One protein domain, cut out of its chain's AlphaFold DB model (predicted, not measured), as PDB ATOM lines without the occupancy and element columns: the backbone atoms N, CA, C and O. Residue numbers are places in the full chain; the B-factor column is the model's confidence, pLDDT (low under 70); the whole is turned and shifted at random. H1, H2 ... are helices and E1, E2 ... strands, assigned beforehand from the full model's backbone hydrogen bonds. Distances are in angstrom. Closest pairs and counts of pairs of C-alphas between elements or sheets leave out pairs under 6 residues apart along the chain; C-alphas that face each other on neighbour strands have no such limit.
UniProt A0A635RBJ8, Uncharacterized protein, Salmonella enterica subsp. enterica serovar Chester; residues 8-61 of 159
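AT A GLANCE: This is residues 8 to 61 of the 159 residues of an uncharacterized protein of Salmonella enterica subsp. enterica serovar Chester (UniProt A0A635RBJ8). A narrow antiparallel sheet of three strands, with the long strand E2 between short E1 and E3, forms a wall, and one short helix, H1, sits over one face at the E3 edge. Loops reach beyond both ends of E2 and make much of the length, with Gly 35 in one and Asn 48 in the other. The printed part has 54 residues with one named helix and three named strands, in the order H1, E1, E2, E3; the sheet's order is E1, E2, E3. The class is mixed, helices and strands, though under half of the residues, 22 of 54, are in named elements. The whole is compact, with a radius of gyration of the C-alphas of 11.2 A, yet elongated in outline, spanning 34 by 20 by 14 A.

IN THESE COORDINATES: E2, the longest strand, has residues 39 to 45 and is 19.6 A long from C-alpha 39 at (-22.856, -46.537, 35.705) to C-alpha 45. E3, residues 55 to 59, measures 13.2 A and ends with C-alpha 59 at (-18.966, -42.945, 36.575). E1 has the three residues 25 to 27. H1, residues 8 to 14, is 9.8 A long and begins with C-alpha 8 at (-11.390, -45.699, 42.059).

HOW THE PARTS SIT: E1, E2 and E3 form a meander, each strand the antiparallel neighbour of the one before. E2 is the inner strand; E1 and E3 are edge strands and are apart. The pairing is staggered: E2 pairs with E3 over residues 39 to 43 and with E1 over residues 43 to 45. E2 and E3 are a hairpin, their directions at 148 degrees; N 41 and O 57 are within hydrogen-bond range at 2.8 A, and N 59 and O 39 at 2.9 A. E1 and E2 are also a hairpin, at 147 degrees, with N 26 and O 44 at 2.8 A, within hydrogen-bond range. Residues 31 to 32 pair antiparallel with residues 39 to 40 of E2. H1 is on the sheet at a height over the sheet of 7.9 A. It lies only just over E3, with 3 of its C-alphas falling on that strand, and runs slantwise to the strands, at 51 degrees to E3 on the local plane. The closest C-alphas of H1 and E3 are those of Ala 14 and Tyr 59, 5.3 A apart. In H1 every O i to N i+4 pair is within hydrogen-bond range.

THE WHOLE: The two C-alphas farthest apart, those of Gly 35 and Asn 48, are 34.9 A apart. The printed part has no cut. The link from E1 to E2, 11 residues, is long; those from H1 to E1 and from E2 to E3 are short. The mean pLDDT of the printed part is 85.1, and residues 47 to 53 are under 70.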
ATOM      1  N   PHE A   8     -11.450 -46.923  41.274       88.31
ATOM      2  CA  PHE A   8     -11.390 -45.699  42.059       88.31
ATOM      3  C   PHE A   8     -10.903 -44.496  41.252       88.31
ATOM      4  O   PHE A   8     -11.359 -43.385  41.515       88.31
ATOM      5  N   ASP A   9     -10.039 -44.694  40.256       89.81
ATOM      6  CA  ASP A   9      -9.646 -43.625  39.336       89.81
ATOM      7  C   ASP A   9     -10.829 -43.195  38.465       89.81
ATOM      8  O   ASP A   9     -11.071 -41.997  38.317       89.81
ATOM      9  N   LEU A  10     -11.622 -44.152  37.965       91.38
ATOM     10  CA  LEU A  10     -12.838 -43.864  37.198       91.38
ATOM     11  C   LEU A  10     -13.852 -43.067  38.029       91.38
ATOM     12  O   LEU A  10     -14.379 -42.056  37.558       91.38
ATOM     13  N   ILE A  11     -14.086 -43.482  39.279       90.88
ATOM     14  CA  ILE A  11     -14.997 -42.784  40.196       90.88
ATOM     15  C   ILE A  11     -14.479 -41.375  40.506       90.88
ATOM     16  O   ILE A  11     -15.232 -40.414  40.363       90.88
ATOM     17  N   LYS A  12     -13.203 -41.214  40.879       90.50
ATOM     18  CA  LYS A  12     -12.619 -39.899  41.211       90.50
ATOM     19  C   LYS A  12     -12.585 -38.948  40.018       90.50
ATOM     20  O   LYS A  12     -12.814 -37.755  40.174       90.50
ATOM     21  N   LYS A  13     -12.342 -39.462  38.812       91.00
ATOM     22  CA  LYS A  13     -12.368 -38.675  37.571       91.00
ATOM     23  C   LYS A  13     -13.763 -38.138  37.262       91.00
ATOM     24  O   LYS A  13     -13.888 -37.025  36.762       91.00
ATOM     25  N   ALA A  14     -14.801 -38.923  37.546       92.75
ATOM     26  CA  ALA A  14     -16.187 -38.499  37.393       92.75
ATOM     27  C   ALA A  14     -16.662 -37.583  38.535       92.75
ATOM     28  O   ALA A  14     -17.516 -36.731  38.314       92.75
ATOM     29  N   ASN A  15     -16.084 -37.727  39.728       91.25
ATOM     30  CA  ASN A  15     -16.495 -37.037  40.947       91.25
ATOM     31  C   ASN A  15     -15.261 -36.391  41.613       91.25
ATOM     32  O   ASN A  15     -14.748 -36.930  42.596       91.25
ATOM     33  N   PRO A  16     -14.745 -35.264  41.086       88.50
ATOM     34  CA  PRO A  16     -13.497 -34.661  41.569       88.50
ATOM     35  C   PRO A  16     -13.576 -34.167  43.020       88.50
ATOM     36  O   PRO A  16     -12.557 -34.132  43.703       88.50
ATOM     37  N   ASP A  17     -14.780 -33.842  43.494       85.44
ATOM     38  CA  ASP A  17     -15.043 -33.396  44.866       85.44
ATOM     39  C   ASP A  17     -15.315 -34.566  45.834       85.44
ATOM     40  O   ASP A  17     -15.647 -34.354  47.001       85.44
ATOM     41  N   ALA A  18     -15.225 -35.817  45.366       81.88
ATOM     42  CA  ALA A  18     -15.493 -36.984  46.193       81.88
ATOM     43  C   ALA A  18     -14.368 -37.227  47.209       81.88
ATOM     44  O   ALA A  18     -13.261 -37.649  46.864       81.88
ATOM     45  N   GLU A  19     -14.683 -37.038  48.487       76.94
ATOM     46  CA  GLU A  19     -13.784 -37.332  49.600       76.94
ATOM     47  C   GLU A  19     -14.114 -38.698  50.213       76.94
ATOM     48  O   GLU A  19     -14.947 -38.820  51.112       76.94
ATOM     49  N   PHE A  20     -13.446 -39.750  49.737       74.00
ATOM     50  CA  PHE A  20     -13.499 -41.063  50.379       74.00
ATOM     51  C   PHE A  20     -12.132 -41.755  50.399       74.00
ATOM     52  O   PHE A  20     -11.332 -41.677  49.462       74.00
ATOM     53  N   ASP A  21     -11.869 -42.452  51.503       77.62
ATOM     54  CA  ASP A  21     -10.676 -43.274  51.691       77.62
ATOM     55  C   ASP A  21     -10.934 -44.670  51.111       77.62
ATOM     56  O   ASP A  21     -11.711 -45.450  51.665       77.62
ATOM     57  N   THR A  22     -10.267 -44.993  50.001       80.25
ATOM     58  CA  THR A  22     -10.440 -46.260  49.267       80.25
ATOM     59  C   THR A  22     -10.129 -47.497  50.114       80.25
ATOM     60  O   THR A  22     -10.549 -48.591  49.763       80.25
ATOM     61  N   THR A  23      -9.409 -47.346  51.234       80.56
ATOM     62  CA  THR A  23      -9.073 -48.450  52.151       80.56
ATOM     63  C   THR A  23     -10.153 -48.726  53.200       80.56
ATOM     64  O   THR A  23     -10.078 -49.722  53.918       80.56
ATOM     65  N   LYS A  24     -11.158 -47.849  53.306       81.69
ATOM     66  CA  LYS A  24     -12.209 -47.895  54.337       81.69
ATOM     67  C   LYS A  24     -13.610 -48.046  53.763       81.69
ATOM     68  O   LYS A  24     -14.589 -47.915  54.497       81.69
ATOM     69  N   VAL A  25     -13.707 -48.318  52.468       84.12
ATOM     70  CA  VAL A  25     -14.977 -48.441  51.760       84.12
ATOM     71  C   VAL A  25     -15.080 -49.781  51.049       84.12
ATOM     72  O   VAL A  25     -14.081 -50.378  50.652       84.12
ATOM     73  N   THR A  26     -16.311 -50.234  50.883       87.25
ATOM     74  CA  THR A  26     -16.698 -51.361  50.041       87.25
ATOM     75  C   THR A  26     -17.574 -50.850  48.913       87.25
ATOM     76  O   THR A  26     -18.417 -49.974  49.114       87.25
ATOM     77  N   LEU A  27     -17.364 -51.414  47.732       89.62
ATOM     78  CA  LEU A  27     -18.144 -51.127  46.541       89.62
ATOM     79  C   LEU A  27     -19.299 -52.129  46.464       89.62
ATOM     80  O   LEU A  27     -19.070 -53.326  46.619       89.62
ATOM     81  N   GLY A  28     -20.523 -51.633  46.288       90.75
ATOM     82  CA  GLY A  28     -21.678 -52.466  45.961       90.75
ATOM     83  C   GLY A  28     -21.718 -52.831  44.477       90.75
ATOM     84  O   GLY A  28     -20.815 -52.483  43.715       90.75
ATOM     85  N   ASP A  29     -22.795 -53.494  44.063       92.25
ATOM     86  CA  ASP A  29     -22.976 -53.857  42.660       92.25
ATOM     87  C   ASP A  29     -23.270 -52.612  41.803       92.25
ATOM     88  O   ASP A  29     -24.064 -51.748  42.202       92.25
ATOM     89  N   PRO A  30     -22.646 -52.489  40.620       94.31
ATOM     90  CA  PRO A  30     -22.887 -51.376  39.719       94.31
ATOM     91  C   PRO A  30     -24.254 -51.503  39.032       94.31
ATOM     92  O   PRO A  30     -24.645 -52.563  38.543       94.31
ATOM     93  N   VAL A  31     -24.956 -50.382  38.911       93.12
ATOM     94  CA  VAL A  31     -26.231 -50.266  38.198       93.12
ATOM     95  C   VAL A  31     -26.008 -49.502  36.899       93.12
ATOM     96  O   VAL A  31     -25.372 -48.450  36.884       93.12
ATOM     97  N   VAL A  32     -26.525 -50.025  35.785       91.50
ATOM     98  CA  VAL A  32     -26.467 -49.331  34.490       91.50
ATOM     99  C   VAL A  32     -27.402 -48.127  34.518       91.50
ATOM    100  O   VAL A  32     -28.583 -48.259  34.841       91.50
ATOM    101  N   THR A  33     -26.887 -46.967  34.125       91.94
ATOM    102  CA  THR A  33     -27.657 -45.724  34.042       91.94
ATOM    103  C   THR A  33     -27.587 -45.119  32.646       91.94
ATOM    104  O   THR A  33     -26.736 -45.453  31.822       91.94
ATOM    105  N   THR A  34     -28.539 -44.235  32.356       86.50
ATOM    106  CA  THR A  34     -28.603 -43.479  31.104       86.50
ATOM    107  C   THR A  34     -28.386 -42.003  31.404       86.50
ATOM    108  O   THR A  34     -29.114 -41.436  32.218       86.50
ATOM    109  N   GLY A  35     -27.419 -41.363  30.747       88.62
ATOM    110  CA  GLY A  35     -27.068 -39.968  31.006       88.62
ATOM    111  C   GLY A  35     -25.621 -39.671  30.629       88.62
ATOM    112  O   GLY A  35     -25.069 -40.294  29.725       88.62
ATOM    113  N   THR A  36     -25.004 -38.718  31.330       92.12
ATOM    114  CA  THR A  36     -23.577 -38.378  31.172       92.12
ATOM    115  C   THR A  36     -22.652 -39.529  31.581       92.12
ATOM    116  O   THR A  36     -21.568 -39.695  31.017       92.12
ATOM    117  N   TYR A  37     -23.090 -40.319  32.560       94.50
ATOM    118  CA  TYR A  37     -22.402 -41.497  33.070       94.50
ATOM    119  C   TYR A  37     -23.245 -42.744  32.794       94.50
ATOM    120  O   TYR A  37     -24.472 -42.675  32.837       94.50
ATOM    121  N   ASN A  38     -22.582 -43.859  32.489       93.56
ATOM    122  CA  ASN A  38     -23.225 -45.130  32.147       93.56
ATOM    123  C   ASN A  38     -23.404 -46.069  33.350       93.56
ATOM    124  O   ASN A  38     -23.984 -47.147  33.208       93.56
ATOM    125  N   THR A  39     -22.857 -45.700  34.510       96.00
ATOM    126  CA  THR A  39     -22.856 -46.537  35.705       96.00
ATOM    127  C   THR A  39     -23.073 -45.700  36.957       96.00
ATOM    128  O   THR A  39     -22.509 -44.617  37.115       96.00
ATOM    129  N   GLU A  40     -23.872 -46.237  37.867       94.94
ATOM    130  CA  GLU A  40     -24.034 -45.776  39.239       94.94
ATOM    131  C   GLU A  40     -23.585 -46.875  40.201       94.94
ATOM    132  O   GLU A  40     -23.748 -48.061  39.919       94.94
ATOM    133  N   ILE A  41     -22.988 -46.496  41.329       93.62
ATOM    134  CA  ILE A  41     -22.542 -47.432  42.355       93.62
ATOM    135  C   ILE A  41     -22.752 -46.865  43.749       93.62
ATOM    136  O   ILE A  41     -22.499 -45.686  44.004       93.62
ATOM    137  N   THR A  42     -23.163 -47.732  44.668       91.50
ATOM    138  CA  THR A  42     -23.212 -47.408  46.092       91.50
ATOM    139  C   THR A  42     -21.895 -47.794  46.748       91.50
ATOM    140  O   THR A  42     -21.434 -48.931  46.661       91.50
ATOM    141  N   VAL A  43     -21.289 -46.829  47.424       87.69
ATOM    142  CA  VAL A  43     -20.069 -46.981  48.203       87.69
ATOM    143  C   VAL A  43     -20.456 -46.936  49.670       87.69
ATOM    144  O   VAL A  43     -20.942 -45.922  50.174       87.69
ATOM    145  N   ALA A  44     -20.251 -48.055  50.352       84.25
ATOM    146  CA  ALA A  44     -20.546 -48.199  51.767       84.25
ATOM    147  C   ALA A  44     -19.257 -48.151  52.584       84.25
ATOM    148  O   ALA A  44     -18.217 -48.675  52.188       84.25
ATOM    149  N   SER A  45     -19.315 -47.540  53.759       80.00
ATOM    150  CA  SER A  45     -18.220 -47.579  54.718       80.00
ATOM    151  C   SER A  45     -18.056 -48.960  55.343       80.00
ATOM    152  O   SER A  45     -19.033 -49.558  55.799       80.00
ATOM    153  N   ILE A  46     -16.814 -49.418  55.493       75.62
ATOM    154  CA  ILE A  46     -16.517 -50.611  56.286       75.62
ATOM    155  C   ILE A  46     -16.842 -50.315  57.753       75.62
ATOM    156  O   ILE A  46     -16.322 -49.372  58.364       75.62
ATOM    157  N   LYS A  47     -17.713 -51.147  58.331       66.56
ATOM    158  CA  LYS A  47     -18.160 -51.028  59.720       66.56
ATOM    159  C   LYS A  47     -16.955 -50.942  60.668       66.56
ATOM    160  O   LYS A  47     -16.036 -51.751  60.583       66.56
ATOM    161  N   ASN A  48     -16.999 -49.990  61.603       63.72
ATOM    162  CA  ASN A  48     -15.956 -49.698  62.601       63.72
ATOM    163  C   ASN A  48     -14.678 -48.998  62.084       63.72
ATOM    164  O   ASN A  48     -13.736 -48.857  62.859       63.72
ATOM    165  N   LEU A  49     -14.642 -48.498  60.839       63.94
ATOM    166  CA  LEU A  49     -13.525 -47.679  60.323       63.94
ATOM    167  C   LEU A  49     -13.817 -46.165  60.263       63.94
ATOM    168  O   LEU A  49     -13.098 -45.421  59.599       63.94
ATOM    169  N   GLY A  50     -14.829 -45.692  60.999       56.44
ATOM    170  CA  GLY A  50     -15.053 -44.259  61.247       56.44
ATOM    171  C   GLY A  50     -15.933 -43.520  60.233       56.44
ATOM    172  O   GLY A  50     -16.061 -42.306  60.336       56.44
ATOM    173  N   TYR A  51     -16.568 -44.230  59.300       59.00
ATOM    174  CA  TYR A  51     -17.564 -43.684  58.375       59.00
ATOM    175  C   TYR A  51     -18.916 -44.371  58.620       59.00
ATOM    176  O   TYR A  51     -18.949 -45.555  58.960       59.00
ATOM    177  N   THR A  52     -20.019 -43.626  58.514       57.09
ATOM    178  CA  THR A  52     -21.383 -44.108  58.829       57.09
ATOM    179  C   THR A  52     -22.377 -43.982  57.681       57.09
ATOM    180  O   THR A  52     -23.499 -44.461  57.817       57.09
ATOM    181  N   ASN A  53     -21.995 -43.352  56.570       69.19
ATOM    182  CA  ASN A  53     -22.928 -43.017  55.502       69.19
ATOM    183  C   ASN A  53     -22.566 -43.777  54.226       69.19
ATOM    184  O   ASN A  53     -21.407 -43.780  53.812       69.19
ATOM    185  N   GLU A  54     -23.571 -44.390  53.609       82.69
ATOM    186  CA  GLU A  54     -23.499 -44.838  52.221       82.69
ATOM    187  C   GLU A  54     -23.562 -43.615  51.305       82.69
ATOM    188  O   GLU A  54     -24.285 -42.651  51.580       82.69
ATOM    189  N   GLN A  55     -22.781 -43.637  50.231       86.44
ATOM    190  CA  GLN A  55     -22.787 -42.597  49.211       86.44
ATOM    191  C   GLN A  55     -22.925 -43.231  47.838       86.44
ATOM    192  O   GLN A  55     -22.336 -44.274  47.564       86.44
ATOM    193  N   THR A  56     -23.686 -42.583  46.969       90.69
ATOM    194  CA  THR A  56     -23.874 -43.027  45.593       90.69
ATOM    195  C   THR A  56     -23.016 -42.175  44.672       90.69
ATOM    196  O   THR A  56     -23.071 -40.946  44.731       90.69
ATOM    197  N   PHE A  57     -22.234 -42.828  43.817       92.19
ATOM    198  CA  PHE A  57     -21.392 -42.181  42.817       92.19
ATOM    199  C   PHE A  57     -21.770 -42.641  41.419       92.19
ATOM    200  O   PHE A  57     -22.145 -43.794  41.211       92.19
ATOM    201  N   GLN A  58     -21.606 -41.750  40.446       94.88
ATOM    202  CA  GLN A  58     -21.778 -42.070  39.033       94.88
ATOM    203  C   GLN A  58     -20.436 -41.991  38.312       94.88
ATOM    204  O   GLN A  58     -19.605 -41.142  38.629       94.88
ATOM    205  N   TYR A  59     -20.194 -42.895  37.368       95.62
ATOM    206  CA  TYR A  59     -18.966 -42.945  36.575       95.62
ATOM    207  C   TYR A  59     -19.192 -43.718  35.272       95.62
ATOM    208  O   TYR A  59     -20.251 -44.302  35.045       95.62
ATOM    209  N   ASN A  60     -18.192 -43.700  34.388       95.88
ATOM    210  CA  ASN A  60     -18.218 -44.485  33.160       95.88
ATOM    211  C   ASN A  60     -17.347 -45.732  33.301       95.88
ATOM    212  O   ASN A  60     -16.131 -45.616  33.455       95.88
ATOM    213  N   ARG A  61     -17.965 -46.913  33.194       95.19
ATOM    214  CA  ARG A  61     -17.249 -48.156  32.890       95.19
ATOM    215  C   ARG A  61     -16.713 -48.114  31.468       95.19
ATOM    216  O   ARG A  61     -17.329 -47.509  30.585       95.19
TER     217      ARG A  61